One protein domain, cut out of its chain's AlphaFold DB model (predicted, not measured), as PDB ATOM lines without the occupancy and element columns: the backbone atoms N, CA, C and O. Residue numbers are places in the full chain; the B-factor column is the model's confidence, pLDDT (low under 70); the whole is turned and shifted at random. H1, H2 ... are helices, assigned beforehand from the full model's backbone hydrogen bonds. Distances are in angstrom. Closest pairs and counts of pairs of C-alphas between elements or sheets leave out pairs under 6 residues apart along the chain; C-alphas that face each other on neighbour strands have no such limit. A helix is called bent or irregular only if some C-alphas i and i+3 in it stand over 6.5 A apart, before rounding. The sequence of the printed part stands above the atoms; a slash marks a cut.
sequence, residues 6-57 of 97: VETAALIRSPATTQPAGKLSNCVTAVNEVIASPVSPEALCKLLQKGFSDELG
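AT A GLANCE: This is residues 6 to 57 of the 97 residues of an uncharacterized protein of Syntrophaceae bacterium (UniProt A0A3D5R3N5). This is an open, strung-out chain of helices with no packed core: the short H1 begins it, a loop swings out and folds back to bring the one-turn H2 near H1, the one-turn H3 follows farther along, and the longer H4 sticks out as an arm at the opposite end. The bend of the loop, residues 14 to 20, sticks out beyond H1 and H2, while residues 45 to 57, of which 45 to 56 belong to H4, stand free at the other end. The printed part has 52 residues with four named helices, in the order H1, H2, H3, H4, and no named strand; the class is all helix. The whole is extended, with a radius of gyration of the C-alphas of 16.6 A, and its C-alphas span 49 by 25 by 16 A.

HOW THE PARTS SIT: H1, residues 6 to 12, touches no helix. It is near H2, residues 22 to 25, with 5 pairs of C-alphas within 10 A, the closest at 8.0 A. H3, residues 31 to 34, is apart from H1 and from H2. H4, residues 41 to 56, is apart from H1, H2 and H3. No two helices form a hairpin. In H1 and H4 every pair of O i and N i+4 is within hydrogen-bond range. H2 and H3, with 4 residues each, are too short for such a pair; the one O i to N i+3 pair in H3 is within range, and the one in H2 is not.

IN THESE COORDINATES: H1 runs from Val 6, with its C-alpha at (-29.811, 22.194, -25.491), to Ile 12, and is 10.1 A long from first to last C-alpha. H2 runs from Gly 22 to Ser 25 and measures 5.4 A. H3 runs from Val 31, with its C-alpha at (-30.639, 5.525, -28.708), to Val 34 and measures 5.6 A. H4 has 16 residues, from Pro 41 to Leu 56, and measures 22.1 A; the C-alpha of Leu 56 is at (-24.320, -6.682, -47.458). No helix is bent or irregular.

THE WHOLE: The outline is elongated, and the two C-alphas farthest apart, those of Ala 16 and Gly 57, are 49.3 A from each other. The C-alphas of the first and last printed residues, Val 6 and Gly 57, are 39.7 A apart. The printed part has no cut. The link from H2 to H3 is tight, with 5 residues, and the links from H1 to H2 and from H3 to H4 are short, with 9 and 6 residues. Residues 33 to 38, of which 33 and 34 belong to H3, also stand free. The mean pLDDT of the printed part is 82.5; it is under 70 at residue 6, residue 9 and residues 12 to 24, while H4 has a mean of 96.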
ATOM      1  N   VAL A   6     -29.714  20.791 -25.911       69.69
ATOM      2  CA  VAL A   6     -29.811  22.194 -25.491       69.69
ATOM      3  C   VAL A   6     -28.475  22.892 -25.704       69.69
ATOM      4  O   VAL A   6     -28.454  23.950 -26.336       69.69
ATOM      5  N   GLU A   7     -27.366  22.289 -25.268       74.94
ATOM      6  CA  GLU A   7     -26.032  22.844 -25.535       74.94
ATOM      7  C   GLU A   7     -25.727  22.879 -27.035       74.94
ATOM      8  O   GLU A   7     -25.275  23.897 -27.560       74.94
ATOM      9  N   THR A   8     -26.061  21.812 -27.765       72.69
ATOM     10  CA  THR A   8     -25.878  21.773 -29.224       72.69
ATOM     11  C   THR A   8     -26.698  22.865 -29.920       72.69
ATOM     12  O   THR A   8     -26.193  23.559 -30.804       72.69
ATOM     13  N   ALA A   9     -27.954  23.071 -29.509       67.62
ATOM     14  CA  ALA A   9     -28.782  24.150 -30.041       67.62
ATOM     15  C   ALA A   9     -28.225  25.538 -29.684       67.62
ATOM     16  O   ALA A   9     -28.294  26.441 -30.516       67.62
ATOM     17  N   ALA A  10     -27.659  25.721 -28.488       72.19
ATOM     18  CA  ALA A  10     -27.040  26.980 -28.075       72.19
ATOM     19  C   ALA A  10     -25.817  27.345 -28.937       72.19
ATOM     20  O   ALA A  10     -25.635  28.518 -29.256       72.19
ATOM     21  N   LEU A  11     -25.033  26.354 -29.374       72.25
ATOM     22  CA  LEU A  11     -23.857  26.558 -30.231       72.25
ATOM     23  C   LEU A  11     -24.201  26.931 -31.685       72.25
ATOM     24  O   LEU A  11     -23.402  27.582 -32.354       72.25
ATOM     25  N   ILE A  12     -25.364  26.507 -32.192       69.00
ATOM     26  CA  ILE A  12     -25.721  26.615 -33.622       69.00
ATOM     27  C   ILE A  12     -26.791  27.696 -33.877       69.00
ATOM     28  O   ILE A  12     -26.952  28.169 -35.004       69.00
ATOM     29  N   ARG A  13     -27.547  28.117 -32.852       65.38
ATOM     30  CA  ARG A  13     -28.626  29.102 -33.023       65.38
ATOM     31  C   ARG A  13     -28.089  30.502 -33.316       65.38
ATOM     32  O   ARG A  13     -27.291  31.057 -32.572       65.38
ATOM     33  N   SER A  14     -28.656  31.128 -34.348       61.59
ATOM     34  CA  SER A  14     -28.517  32.571 -34.547       61.59
ATOM     35  C   SER A  14     -29.290  33.325 -33.450       61.59
ATOM     36  O   SER A  14     -30.431  32.939 -33.153       61.59
ATOM     37  N   PRO A  15     -28.749  34.425 -32.892       60.41
ATOM     38  CA  PRO A  15     -29.433  35.250 -31.890       60.41
ATOM     39  C   PRO A  15     -30.790  35.798 -32.359       60.41
ATOM     40  O   PRO A  15     -31.655  36.088 -31.543       60.41
ATOM     41  N   ALA A  16     -30.998  35.902 -33.677       59.34
ATOM     42  CA  ALA A  16     -32.234  36.400 -34.284       59.34
ATOM     43  C   ALA A  16     -33.378  35.365 -34.331       59.34
ATOM     44  O   ALA A  16     -34.483  35.677 -34.774       59.34
ATOM     45  N   THR A  17     -33.136  34.117 -33.915       59.38
ATOM     46  CA  THR A  17     -34.110  33.027 -34.078       59.38
ATOM     47  C   THR A  17     -35.081  32.970 -32.896       59.38
ATOM     48  O   THR A  17     -34.720  32.509 -31.812       59.38
ATOM     49  N   THR A  18     -36.335  33.371 -33.120       58.16
ATOM     50  CA  THR A  18     -37.438  33.375 -32.135       58.16
ATOM     51  C   THR A  18     -38.107  32.014 -31.915       58.16
ATOM     52  O   THR A  18     -38.999  31.904 -31.077       58.16
ATOM     53  N   GLN A  19     -37.703  30.954 -32.632       57.59
ATOM     54  CA  GLN A  19     -38.286  29.630 -32.403       57.59
ATOM     55  C   GLN A  19     -37.850  29.049 -31.045       57.59
ATOM     56  O   GLN A  19     -36.657  29.066 -30.726       57.59
ATOM     57  N   PRO A  20     -38.793  28.512 -30.249       57.53
ATOM     58  CA  PRO A  20     -38.488  27.935 -28.948       57.53
ATOM     59  C   PRO A  20     -37.645  26.664 -29.102       57.53
ATOM     60  O   PRO A  20     -37.946  25.801 -29.929       57.53
ATOM     61  N   ALA A  21     -36.611  26.531 -28.265       59.38
ATOM     62  CA  ALA A  21     -35.686  25.392 -28.254       59.38
ATOM     63  C   ALA A  21     -36.394  24.024 -28.129       59.38
ATOM     64  O   ALA A  21     -35.892  23.026 -28.637       59.38
ATOM     65  N   GLY A  22     -37.598  23.994 -27.541       60.50
ATOM     66  CA  GLY A  22     -38.396  22.779 -27.351       60.50
ATOM     67  C   GLY A  22     -38.865  22.080 -28.633       60.50
ATOM     68  O   GLY A  22     -39.283  20.932 -28.575       60.50
ATOM     69  N   LYS A  23     -38.785  22.714 -29.813       67.12
ATOM     70  CA  LYS A  23     -39.078  21.999 -31.069       67.12
ATOM     71  C   LYS A  23     -38.023  20.955 -31.414       67.12
ATOM     72  O   LYS A  23     -38.380  19.915 -31.949       67.12
ATOM     73  N   LEU A  24     -36.748  21.214 -31.118       66.94
ATOM     74  CA  LEU A  24     -35.672  20.299 -31.500       66.94
ATOM     75  C   LEU A  24     -35.724  19.015 -30.669       66.94
ATOM     76  O   LEU A  24     -35.644  17.930 -31.233       66.94
ATOM     77  N   SER A  25     -35.952  19.138 -29.359       70.31
ATOM     78  CA  SER A  25     -36.114  17.996 -28.448       70.31
ATOM     79  C   SER A  25     -37.299  17.102 -28.808       70.31
ATOM     80  O   SER A  25     -37.275  15.917 -28.517       70.31
ATOM     81  N   ASN A  26     -38.324  17.642 -29.474       79.38
ATOM     82  CA  ASN A  26     -39.470  16.855 -29.934       79.38
ATOM     83  C   ASN A  26     -39.192  16.093 -31.243       79.38
ATOM     84  O   ASN A  26     -40.025  15.297 -31.668       79.38
ATOM     85  N   CYS A  27     -38.066  16.361 -31.911       80.88
ATOM     86  CA  CYS A  27     -37.726  15.784 -33.214       80.88
ATOM     87  C   CYS A  27     -36.500  14.865 -33.181       80.88
ATOM     88  O   CYS A  27     -36.198  14.238 -34.195       80.88
ATOM     89  N   VAL A  28     -35.780  14.793 -32.061       83.31
ATOM     90  CA  VAL A  28     -34.582  13.957 -31.906       83.31
ATOM     91  C   VAL A  28     -34.661  13.166 -30.607       83.31
ATOM     92  O   VAL A  28     -35.281  13.609 -29.648       83.31
ATOM     93  N   THR A  29     -34.009  12.009 -30.573       88.62
ATOM     94  CA  THR A  29     -33.871  11.183 -29.367       88.62
ATOM     95  C   THR A  29     -32.517  10.484 -29.377       88.62
ATOM     96  O   THR A  29     -31.930  10.260 -30.442       88.62
ATOM     97  N   ALA A  30     -32.001  10.160 -28.197       88.50
ATOM     98  CA  ALA A  30     -30.821   9.324 -28.048       88.50
ATOM     99  C   ALA A  30     -31.218   7.841 -28.068       88.50
ATOM    100  O   ALA A  30     -32.231   7.446 -27.504       88.50
ATOM    101  N   VAL A  31     -30.375   6.977 -28.643       92.19
ATOM    102  CA  VAL A  31     -30.639   5.525 -28.708       92.19
ATOM    103  C   VAL A  31     -30.959   4.936 -27.325       92.19
ATOM    104  O   VAL A  31     -31.917   4.182 -27.180       92.19
ATOM    105  N   ASN A  32     -30.205   5.339 -26.299       92.69
ATOM    106  CA  ASN A  32     -30.378   4.864 -24.923       92.69
ATOM    107  C   ASN A  32     -31.654   5.374 -24.226       92.69
ATOM    108  O   ASN A  32     -31.969   4.882 -23.149       92.69
ATOM    109  N   GLU A  33     -32.387   6.324 -24.813       90.81
ATOM    110  CA  GLU A  33     -33.701   6.760 -24.312       90.81
ATOM    111  C   GLU A  33     -34.835   5.848 -24.803       90.81
ATOM    112  O   GLU A  33     -35.902   5.808 -24.198       90.81
ATOM    113  N   VAL A  34     -34.610   5.113 -25.898       93.00
ATOM    114  CA  VAL A  34     -35.641   4.310 -26.577       93.00
ATOM    115  C   VAL A  34     -35.515   2.819 -26.259       93.00
ATOM    116  O   VAL A  34     -36.499   2.082 -26.313       93.00
ATOM    117  N   ILE A  35     -34.313   2.344 -25.929       93.31
ATOM    118  CA  ILE A  35     -34.060   0.924 -25.658       93.31
ATOM    119  C   ILE A  35     -34.150   0.604 -24.162       93.31
ATOM    120  O   ILE A  35     -33.735   1.384 -23.312       93.31
ATOM    121  N   ALA A  36     -34.637  -0.595 -23.836       92.88
ATOM    122  CA  ALA A  36     -34.830  -1.029 -22.448       92.88
ATOM    123  C   ALA A  36     -33.518  -1.247 -21.674       92.88
ATOM    124  O   ALA A  36     -33.484  -1.155 -20.450       92.88
ATOM    125  N   SER A  37     -32.437  -1.586 -22.377       93.38
ATOM    126  CA  SER A  37     -31.122  -1.836 -21.786       93.38
ATOM    127  C   SER A  37     -30.103  -0.922 -22.453       93.38
ATOM    128  O   SER A  37     -29.809  -1.133 -23.630       93.38
ATOM    129  N   PRO A  38     -29.580   0.091 -21.740       92.94
ATOM    130  CA  PRO A  38     -28.602   1.014 -22.294       92.94
ATOM    131  C   PRO A  38     -27.378   0.284 -22.843       92.94
ATOM    132  O   PRO A  38     -26.885  -0.672 -22.243       92.94
ATOM    133  N   VAL A  39     -26.859   0.772 -23.964       94.62
ATOM    134  CA  VAL A  39     -25.650   0.239 -24.597       94.62
ATOM    135  C   VAL A  39     -24.538   1.277 -24.599       94.62
ATOM    136  O   VAL A  39     -24.781   2.489 -24.626       94.62
ATOM    137  N   SER A  40     -23.295   0.798 -24.584       94.88
ATOM    138  CA  SER A  40     -22.144   1.662 -24.825       94.88
ATOM    139  C   SER A  40     -22.018   1.983 -26.324       94.88
ATOM    140  O   SER A  40     -22.479   1.194 -27.159       94.88
ATOM    141  N   PRO A  41     -21.371   3.101 -26.699       93.44
ATOM    142  CA  PRO A  41     -21.090   3.413 -28.099       93.44
ATOM    143  C   PRO A  41     -20.323   2.295 -28.816       93.44
ATOM    144  O   PRO A  41     -20.631   1.964 -29.954       93.44
ATOM    145  N   GLU A  42     -19.363   1.660 -28.144       94.88
ATOM    146  CA  GLU A  42     -18.545   0.581 -28.707       94.88
ATOM    147  C   GLU A  42     -19.386  -0.671 -28.978       94.88
ATOM    148  O   GLU A  42     -19.224  -1.318 -30.015       94.88
ATOM    149  N   ALA A  43     -20.302  -1.007 -28.063       95.44
ATOM    150  CA  ALA A  43     -21.246  -2.101 -28.254       95.44
ATOM    151  C   ALA A  43     -22.195  -1.810 -29.426       95.44
ATOM    152  O   ALA A  43     -22.402  -2.679 -30.274       95.44
ATOM    153  N   LEU A  44     -22.705  -0.577 -29.523       95.88
ATOM    154  CA  LEU A  44     -23.548  -0.148 -30.637       95.88
ATOM    155  C   LEU A  44     -22.799  -0.219 -31.979       95.88
ATOM    156  O   LEU A  44     -23.338  -0.759 -32.941       95.88
ATOM    157  N   CYS A  45     -21.547   0.239 -32.042       95.75
ATOM    158  CA  CYS A  45     -20.716   0.144 -33.245       95.75
ATOM    159  C   CYS A  45     -20.533  -1.305 -33.710       95.75
ATOM    160  O   CYS A  45     -20.654  -1.582 -34.901       95.75
ATOM    161  N   LYS A  46     -20.295  -2.246 -32.786       95.19
ATOM    162  CA  LYS A  46     -20.179  -3.677 -33.122       95.19
ATOM    163  C   LYS A  46     -21.488  -4.253 -33.657       95.19
ATOM    164  O   LYS A  46     -21.466  -5.031 -34.608       95.19
ATOM    165  N   LEU A  47     -22.623  -3.867 -33.071       95.56
ATOM    166  CA  LEU A  47     -23.942  -4.287 -33.549       95.56
ATOM    167  C   LEU A  47     -24.232  -3.740 -34.949       95.56
ATOM    168  O   LEU A  47     -24.702  -4.488 -35.801       95.56
ATOM    169  N   LEU A  48     -23.890  -2.476 -35.211       96.25
ATOM    170  CA  LEU A  48     -24.001  -1.881 -36.543       96.25
ATOM    171  C   LEU A  48     -23.096  -2.596 -37.548       96.25
ATOM    172  O   LEU A  48     -23.573  -2.996 -38.603       96.25
ATOM    173  N   GLN A  49     -21.822  -2.821 -37.214       96.19
ATOM    174  CA  GLN A  49     -20.888  -3.558 -38.073       96.19
ATOM    175  C   GLN A  49     -21.429  -4.949 -38.424       96.19
ATOM    176  O   GLN A  49     -21.355  -5.355 -39.582       96.19
ATOM    177  N   LYS A  50     -22.010  -5.656 -37.446       96.31
ATOM    178  CA  LYS A  50     -22.673  -6.939 -37.688       96.31
ATOM    179  C   LYS A  50     -23.860  -6.777 -38.640       96.31
ATOM    180  O   LYS A  50     -23.908  -7.479 -39.638       96.31
ATOM    181  N   GLY A  51     -24.758  -5.826 -38.381       97.56
ATOM    182  CA  GLY A  51     -25.913  -5.567 -39.246       97.56
ATOM    183  C   GLY A  51     -25.518  -5.266 -40.694       97.56
ATOM    184  O   GLY A  51     -26.090  -5.840 -41.613       97.56
ATOM    185  N   PHE A  52     -24.487  -4.442 -40.911       97.94
ATOM    186  CA  PHE A  52     -23.948  -4.201 -42.251       97.94
ATOM    187  C   PHE A  52     -23.322  -5.454 -42.869       97.94
ATOM    188  O   PHE A  52     -23.483  -5.671 -44.064       97.94
ATOM    189  N   SER A  53     -22.607  -6.265 -42.083       97.56
ATOM    190  CA  SER A  53     -22.016  -7.518 -42.572       97.56
ATOM    191  C   SER A  53     -23.094  -8.485 -43.062       97.56
ATOM    192  O   SER A  53     -22.980  -9.028 -44.159       97.56
ATOM    193  N   ASP A  54     -24.143  -8.659 -42.255       98.00
ATOM    194  CA  ASP A  54     -25.247  -9.580 -42.516       98.00
ATOM    195  C   ASP A  54     -26.060  -9.128 -43.743       98.00
ATOM    196  O   ASP A  54     -26.351  -9.941 -44.617       98.00
ATOM    197  N   GLU A  55     -26.370  -7.829 -43.848       98.25
ATOM    198  CA  GLU A  55     -27.173  -7.273 -44.950       98.25
ATOM    199  C   GLU A  55     -26.406  -7.225 -46.279       98.25
ATOM    200  O   GLU A  55     -26.949  -7.533 -47.336       98.25
ATOM    201  N   LEU A  56     -25.129  -6.835 -46.246       97.56
ATOM    202  CA  LEU A  56     -24.320  -6.682 -47.458       97.56
ATOM    203  C   LEU A  56     -23.620  -7.984 -47.872       97.56
ATOM    204  O   LEU A  56     -23.033  -8.040 -48.953       97.56
ATOM    205  N   GLY A  57     -23.634  -9.014 -47.021       96.62
ATOM    206  CA  GLY A  57     -22.918 -10.269 -47.251       96.62
ATOM    207  C   GLY A  57     -21.395 -10.101 -47.290       96.62
ATOM    208  O   GLY A  57     -20.712 -10.851 -47.988       96.62
TER     209      GLY A  57